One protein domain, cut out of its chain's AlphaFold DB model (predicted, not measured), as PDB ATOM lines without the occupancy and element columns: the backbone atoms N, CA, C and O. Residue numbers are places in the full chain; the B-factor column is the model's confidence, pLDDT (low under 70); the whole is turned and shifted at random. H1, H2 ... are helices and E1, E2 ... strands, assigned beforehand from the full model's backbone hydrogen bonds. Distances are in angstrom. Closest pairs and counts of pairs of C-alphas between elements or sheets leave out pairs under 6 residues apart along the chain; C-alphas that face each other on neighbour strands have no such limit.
ATOM      1  N   ASP A   3     163.343 -16.877 145.395       83.38
ATOM      2  CA  ASP A   3     162.221 -17.120 146.291       83.38
ATOM      3  C   ASP A   3     160.931 -16.722 145.572       83.38
ATOM      4  O   ASP A   3     160.824 -15.597 145.077       83.38
ATOM      5  N   VAL A   4     160.007 -17.670 145.431       77.94
ATOM      6  CA  VAL A   4     158.731 -17.466 144.732       77.94
ATOM      7  C   VAL A   4     157.535 -17.723 145.650       77.94
ATOM      8  O   VAL A   4     156.421 -17.869 145.163       77.94
ATOM      9  N   GLU A   5     157.745 -17.761 146.971       77.31
ATOM     10  CA  GLU A   5     156.690 -18.048 147.955       77.31
ATOM     11  C   GLU A   5     155.662 -16.924 148.078       77.31
ATOM     12  O   GLU A   5     154.482 -17.170 148.303       77.31
ATOM     13  N   ALA A   6     156.108 -15.678 147.917       74.00
ATOM     14  CA  ALA A   6     155.251 -14.501 148.017       74.00
ATOM     15  C   ALA A   6     154.421 -14.242 146.743       74.00
ATOM     16  O   ALA A   6     153.697 -13.247 146.675       74.00
ATOM     17  N   LEU A   7     154.548 -15.087 145.713       73.50
ATOM     18  CA  LEU A   7     153.812 -14.925 144.464       73.50
ATOM     19  C   LEU A   7     152.469 -15.662 144.539       73.50
ATOM     20  O   LEU A   7     152.448 -16.842 144.879       73.50
ATOM     21  N   PRO A   8     151.351 -15.011 144.167       64.31
ATOM     22  CA  PRO A   8     150.023 -15.618 144.254       64.31
ATOM     23  C   PRO A   8     149.856 -16.828 143.321       64.31
ATOM     24  O   PRO A   8     149.184 -17.782 143.691       64.31
ATOM     25  N   ASN A   9     150.512 -16.814 142.151       71.62
ATOM     26  CA  ASN A   9     150.471 -17.889 141.153       71.62
ATOM     27  C   ASN A   9     151.895 -18.316 140.738       71.62
ATOM     28  O   ASN A   9     152.400 -17.906 139.689       71.62
ATOM     29  N   PRO A  10     152.576 -19.146 141.540       66.12
ATOM     30  CA  PRO A  10     153.954 -19.575 141.285       66.12
ATOM     31  C   PRO A  10     154.061 -20.529 140.080       66.12
ATOM     32  O   PRO A  10     155.102 -20.604 139.432       66.12
ATOM     33  N   THR A  11     152.978 -21.234 139.744       64.75
ATOM     34  CA  THR A  11     152.890 -22.177 138.617       64.75
ATOM     35  C   THR A  11     152.739 -21.480 137.263       64.75
ATOM     36  O   THR A  11     153.122 -22.044 136.242       64.75
ATOM     37  N   GLU A  12     152.215 -20.252 137.249       69.75
ATOM     38  CA  GLU A  12     152.113 -19.407 136.047       69.75
ATOM     39  C   GLU A  12     153.413 -18.645 135.757       69.75
ATOM     40  O   GLU A  12     153.531 -17.953 134.742       69.75
ATOM     41  N   LEU A  13     154.412 -18.763 136.639       72.81
ATOM     42  CA  LEU A  13     155.682 -18.083 136.477       72.81
ATOM     43  C   LEU A  13     156.435 -18.646 135.265       72.81
ATOM     44  O   LEU A  13     156.975 -19.755 135.294       72.81
ATOM     45  N   ASP A  14     156.524 -17.849 134.203       79.81
ATOM     46  CA  ASP A  14     157.302 -18.186 133.012       79.81
ATOM     47  C   ASP A  14     158.808 -18.067 133.305       79.81
ATOM     48  O   ASP A  14     159.475 -17.071 132.998       79.81
ATOM     49  N   LEU A  15     159.360 -19.117 133.918       81.75
ATOM     50  CA  LEU A  15     160.795 -19.266 134.171       81.75
ATOM     51  C   LEU A  15     161.617 -19.182 132.876       81.75
ATOM     52  O   LEU A  15     162.756 -18.712 132.903       81.75
ATOM     53  N   GLY A  16     161.028 -19.568 131.740       81.69
ATOM     54  CA  GLY A  16     161.649 -19.480 130.424       81.69
ATOM     55  C   GLY A  16     161.924 -18.040 129.991       81.69
ATOM     56  O   GLY A  16     162.953 -17.784 129.370       81.69
ATOM     57  N   ARG A  17     161.069 -17.083 130.368       84.69
ATOM     58  CA  ARG A  17     161.309 -15.642 130.158       84.69
ATOM     59  C   ARG A  17     162.094 -15.000 131.295       84.69
ATOM     60  O   ARG A  17     162.927 -14.127 131.045       84.69
ATOM     61  N   LEU A  18     161.868 -15.434 132.531       87.06
ATOM     62  CA  LEU A  18     162.488 -14.835 133.710       87.06
ATOM     63  C   LEU A  18     164.004 -15.082 133.769       87.06
ATOM     64  O   LEU A  18     164.773 -14.155 134.028       87.06
ATOM     65  N   LEU A  19     164.458 -16.309 133.500       87.75
ATOM     66  CA  LEU A  19     165.875 -16.669 133.615       87.75
ATOM     67  C   LEU A  19     166.780 -15.910 132.626       87.75
ATOM     68  O   LEU A  19     167.824 -15.401 133.056       87.75
ATOM     69  N   PRO A  20     166.412 -15.746 131.339       88.56
ATOM     70  CA  PRO A  20     167.165 -14.898 130.420       88.56
ATOM     71  C   PRO A  20     167.183 -13.422 130.831       88.56
ATOM     72  O   PRO A  20     168.217 -12.770 130.678       88.56
ATOM     73  N   LEU A  21     166.081 -12.885 131.367       90.00
ATOM     74  CA  LEU A  21     166.020 -11.493 131.833       90.00
ATOM     75  C   LEU A  21     166.971 -11.244 133.008       90.00
ATOM     76  O   LEU A  21     167.718 -10.264 132.991       90.00
ATOM     77  N   LEU A  22     166.994 -12.155 133.984       87.94
ATOM     78  CA  LEU A  22     167.940 -12.105 135.101       87.94
ATOM     79  C   LEU A  22     169.386 -12.204 134.600       87.94
ATOM     80  O   LEU A  22     170.233 -11.398 134.983       87.94
ATOM     81  N   SER A  23     169.647 -13.119 133.665       87.81
ATOM     82  CA  SER A  23     170.987 -13.328 133.106       87.81
ATOM     83  C   SER A  23     171.511 -12.094 132.362       87.81
ATOM     84  O   SER A  23     172.674 -11.734 132.527       87.81
ATOM     85  N   ARG A  24     170.658 -11.384 131.604       92.50
ATOM     86  CA  ARG A  24     171.015 -10.112 130.934       92.50
ATOM     87  C   ARG A  24     171.396  -9.001 131.914       92.50
ATOM     88  O   ARG A  24     172.147  -8.103 131.554       92.50
ATOM     89  N   ARG A  25     170.884  -9.059 133.144       91.81
ATOM     90  CA  ARG A  25     171.224  -8.144 134.244       91.81
ATOM     91  C   ARG A  25     172.420  -8.635 135.075       91.81
ATOM     92  O   ARG A  25     172.725  -8.027 136.094       91.81
ATOM     93  N   GLY A  26     173.083  -9.720 134.663       90.56
ATOM     94  CA  GLY A  26     174.215 -10.316 135.377       90.56
ATOM     95  C   GLY A  26     173.820 -11.188 136.576       90.56
ATOM     96  O   GLY A  26     174.687 -11.604 137.340       90.56
ATOM     97  N   ILE A  27     172.531 -11.486 136.753       92.38
ATOM     98  CA  ILE A  27     172.018 -12.279 137.875       92.38
ATOM     99  C   ILE A  27     171.802 -13.718 137.407       92.38
ATOM    100  O   ILE A  27     170.946 -13.995 136.568       92.38
ATOM    101  N   ARG A  28     172.549 -14.664 137.984       87.94
ATOM    102  CA  ARG A  28     172.381 -16.095 137.703       87.94
ATOM    103  C   ARG A  28     171.545 -16.760 138.793       87.94
ATOM    104  O   ARG A  28     172.002 -16.940 139.921       87.94
ATOM    105  N   ALA A  29     170.325 -17.162 138.454       86.38
ATOM    106  CA  ALA A  29     169.533 -18.017 139.327       86.38
ATOM    107  C   ALA A  29     170.080 -19.454 139.281       86.38
ATOM    108  O   ALA A  29     170.320 -19.999 138.208       86.38
ATOM    109  N   VAL A  30     170.301 -20.047 140.457       87.94
ATOM    110  CA  VAL A  30     170.837 -21.416 140.623       87.94
ATOM    111  C   VAL A  30     169.872 -22.348 141.353       87.94
ATOM    112  O   VAL A  30     170.028 -23.563 141.310       87.94
ATOM    113  N   ALA A  31     168.879 -21.782 142.041       86.44
ATOM    114  CA  ALA A  31     167.922 -22.529 142.842       86.44
ATOM    115  C   ALA A  31     166.588 -21.782 142.927       86.44
ATOM    116  O   ALA A  31     166.602 -20.548 142.949       86.44
ATOM    117  N   LEU A  32     165.488 -22.528 143.007       88.44
ATOM    118  CA  LEU A  32     164.115 -22.065 143.193       88.44
ATOM    119  C   LEU A  32     163.601 -22.566 144.546       88.44
ATOM    120  O   LEU A  32     163.701 -23.759 144.832       88.44
ATOM    121  N   ARG A  33     163.071 -21.659 145.368       87.06
ATOM    122  CA  ARG A  33     162.478 -21.967 146.670       87.06
ATOM    123  C   ARG A  33     160.963 -21.834 146.607       87.06
ATOM    124  O   ARG A  33     160.474 -20.771 146.234       87.06
ATOM    125  N   HIS A  34     160.253 -22.899 146.969       85.31
ATOM    126  CA  HIS A  34     158.792 -22.906 147.021       85.31
ATOM    127  C   HIS A  34     158.275 -24.058 147.911       85.31
ATOM    128  O   HIS A  34     158.929 -25.100 147.952       85.31
ATOM    129  N   PRO A  35     157.144 -23.927 148.632       81.19
ATOM    130  CA  PRO A  35     156.595 -25.003 149.462       81.19
ATOM    131  C   PRO A  35     155.970 -26.138 148.636       81.19
ATOM    132  O   PRO A  35     155.995 -27.296 149.051       81.19
ATOM    133  N   ASP A  36     155.435 -25.823 147.453       84.38
ATOM    134  CA  ASP A  36     154.854 -26.817 146.545       84.38
ATOM    135  C   ASP A  36     155.937 -27.585 145.775       84.38
ATOM    136  O   ASP A  36     156.692 -27.013 144.984       84.38
ATOM    137  N   ASN A  37     155.966 -28.902 145.978       82.94
ATOM    138  CA  ASN A  37     156.904 -29.822 145.344       82.94
ATOM    139  C   ASN A  37     156.597 -30.075 143.855       82.94
ATOM    140  O   ASN A  37     157.456 -30.592 143.141       82.94
ATOM    141  N   ALA A  38     155.418 -29.692 143.349       82.12
ATOM    142  CA  ALA A  38     155.116 -29.761 141.917       82.12
ATOM    143  C   ALA A  38     156.078 -28.890 141.086       82.12
ATOM    144  O   ALA A  38     156.449 -29.250 139.963       82.12
ATOM    145  N   LEU A  39     156.581 -27.792 141.664       79.75
ATOM    146  CA  LEU A  39     157.569 -26.922 141.025       79.75
ATOM    147  C   LEU A  39     158.969 -27.552 140.933       79.75
ATOM    148  O   LEU A  39     159.794 -27.061 140.162       79.75
ATOM    149  N   ALA A  40     159.252 -28.654 141.635       83.38
ATOM    150  CA  ALA A  40     160.551 -29.328 141.567       83.38
ATOM    151  C   ALA A  40     160.850 -29.887 140.164       83.38
ATOM    152  O   ALA A  40     161.977 -29.782 139.665       83.38
ATOM    153  N   ALA A  41     159.825 -30.432 139.499       83.50
ATOM    154  CA  ALA A  41     159.927 -30.925 138.126       83.50
ATOM    155  C   ALA A  41     160.193 -29.777 137.140       83.50
ATOM    156  O   ALA A  41     161.018 -29.901 136.231       83.50
ATOM    157  N   VAL A  42     159.540 -28.631 137.360       83.31
ATOM    158  CA  VAL A  42     159.729 -27.425 136.547       83.31
ATOM    159  C   VAL A  42     161.135 -26.852 136.755       83.31
ATOM    160  O   VAL A  42     161.834 -26.600 135.778       83.31
ATOM    161  N   ALA A  43     161.597 -26.722 138.003       84.94
ATOM    162  CA  ALA A  43     162.934 -26.224 138.339       84.94
ATOM    163  C   ALA A  43     164.046 -27.070 137.695       84.94
ATOM    164  O   ALA A  43     164.960 -26.526 137.070       84.94
ATOM    165  N   SER A  44     163.913 -28.398 137.759       84.50
ATOM    166  CA  SER A  44     164.876 -29.337 137.171       84.50
ATOM    167  C   SER A  44     164.999 -29.174 135.653       84.50
ATOM    168  O   SER A  44     166.102 -29.239 135.112       84.50
ATOM    169  N   ARG A  45     163.891 -28.884 134.956       85.69
ATOM    170  CA  ARG A  45     163.873 -28.664 133.499       85.69
ATOM    171  C   ARG A  45     164.674 -27.431 133.068       85.69
ATOM    172  O   ARG A  45     165.199 -27.408 131.958       85.69
ATOM    173  N   TYR A  46     164.792 -26.436 133.944       85.31
ATOM    174  CA  TYR A  46     165.576 -25.219 133.716       85.31
ATOM    175  C   TYR A  46     166.960 -25.250 134.388       85.31
ATOM    176  O   TYR A  46     167.660 -24.238 134.400       85.31
ATOM    177  N   GLY A  47     167.376 -26.398 134.942       85.69
ATOM    178  CA  GLY A  47     168.680 -26.559 135.594       85.69
ATOM    179  C   GLY A  47     168.806 -25.838 136.940       85.69
ATOM    180  O   GLY A  47     169.914 -25.499 137.351       85.69
ATOM    181  N   LEU A  48     167.683 -25.579 137.615       87.69
ATOM    182  CA  LEU A  48     167.640 -24.970 138.943       87.69
ATOM    183  C   LEU A  48     167.503 -26.054 140.016       87.69
ATOM    184  O   LEU A  48     166.683 -26.962 139.887       87.69
ATOM    185  N   ALA A  49     168.249 -25.926 141.113       87.19
ATOM    186  CA  ALA A  49     168.017 -26.745 142.301       87.19
ATOM    187  C   ALA A  49     166.688 -26.355 142.972       87.19
ATOM    188  O   ALA A  49     166.390 -25.169 143.108       87.19
ATOM    189  N   PHE A  50     165.890 -27.323 143.416       87.75
ATOM    190  CA  PHE A  50     164.644 -27.050 144.134       87.75
ATOM    191  C   PHE A  50     164.865 -27.103 145.649       87.75
ATOM    192  O   PHE A  50     165.385 -28.090 146.168       87.75
ATOM    193  N   ALA A  51     164.462 -26.048 146.354       86.81
ATOM    194  CA  ALA A  51     164.472 -25.976 147.809       86.81
ATOM    195  C   ALA A  51     163.030 -25.879 148.314       86.81
ATOM    196  O   ALA A  51     162.383 -24.843 148.166       86.81
ATOM    197  N   ASN A  52     162.531 -26.948 148.930       85.81
ATOM    198  CA  ASN A  52     161.239 -26.880 149.595       85.81
ATOM    199  C   ASN A  52     161.356 -25.943 150.808       85.81
ATOM    200  O   ASN A  52     162.231 -26.143 151.648       85.81
ATOM    201  N   SER A  53     160.512 -24.914 150.880       73.19
ATOM    202  CA  SER A  53     160.511 -23.972 152.009       73.19
ATOM    203  C   SER A  53     159.643 -24.435 153.184       73.19
ATOM    204  O   SER A  53     159.972 -24.164 154.335       73.19
TER     205      SER A  53
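What this domain is: This is residues 3 to 53 of the 190 residues of the protein "Septum formation inhibitor" of Chromobacterium violaceum (UniProt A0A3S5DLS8). A small sheet of two parallel strands, E1 and E2, has one helix, H2, packed on it through residues 39 to 44; a second helix, H1, lies away from H2 and E2, and residues 21 to 26, of which 21 to 24 belong to H1, stick out. A long stretch with no named element, residues 3 to 14, leads into H1. The 51 printed residues hold two named helices and two named strands in the order H1, E1, H2, E2, and the class is mixed, helices and strands. The whole is compact, with a radius of gyration of the C-alphas of 10.4 A and spans of 28 by 21 by 16 A.

How they stand to each other: Look first at H1, residues 15 to 24, then E1, residues 31 to 34, H2, residues 38 to 45, and E2, residues 49 to 52. E1 and E2 are parallel neighbours, 22 degrees between their directions; N 32 and O 49 are 2.8 A apart, within hydrogen-bond range. E1, H2 and E2 make a strand-helix-strand unit, two parallel neighbour strands with a helix between, and its crossover is right-handed. The closest C-alphas of H2 and E2 are those of Ala 40 and Phe 50, 5.3 A. H1 and H2 are only just apart, closest 8.4 A. O i to N i+4 pairs are within range for 5 of 6 in H1 and 3 of 4 in H2.

Where its parts are: Find C-alpha 15 at (160.795, -19.266, 134.171); from there H1 runs 14.1 A. H2 runs 12.2 A, and E1 and E2 10.0 A each; E2 ends at C-alpha 52, (161.239, -26.880, 149.595).

The domain as a whole: The C-alphas of Arg 25 and Asn 37 are the two farthest apart, 28.3 A. The printed part has no cut and no long link. Confidence is under 70 at residue 8 and residues 10 to 12.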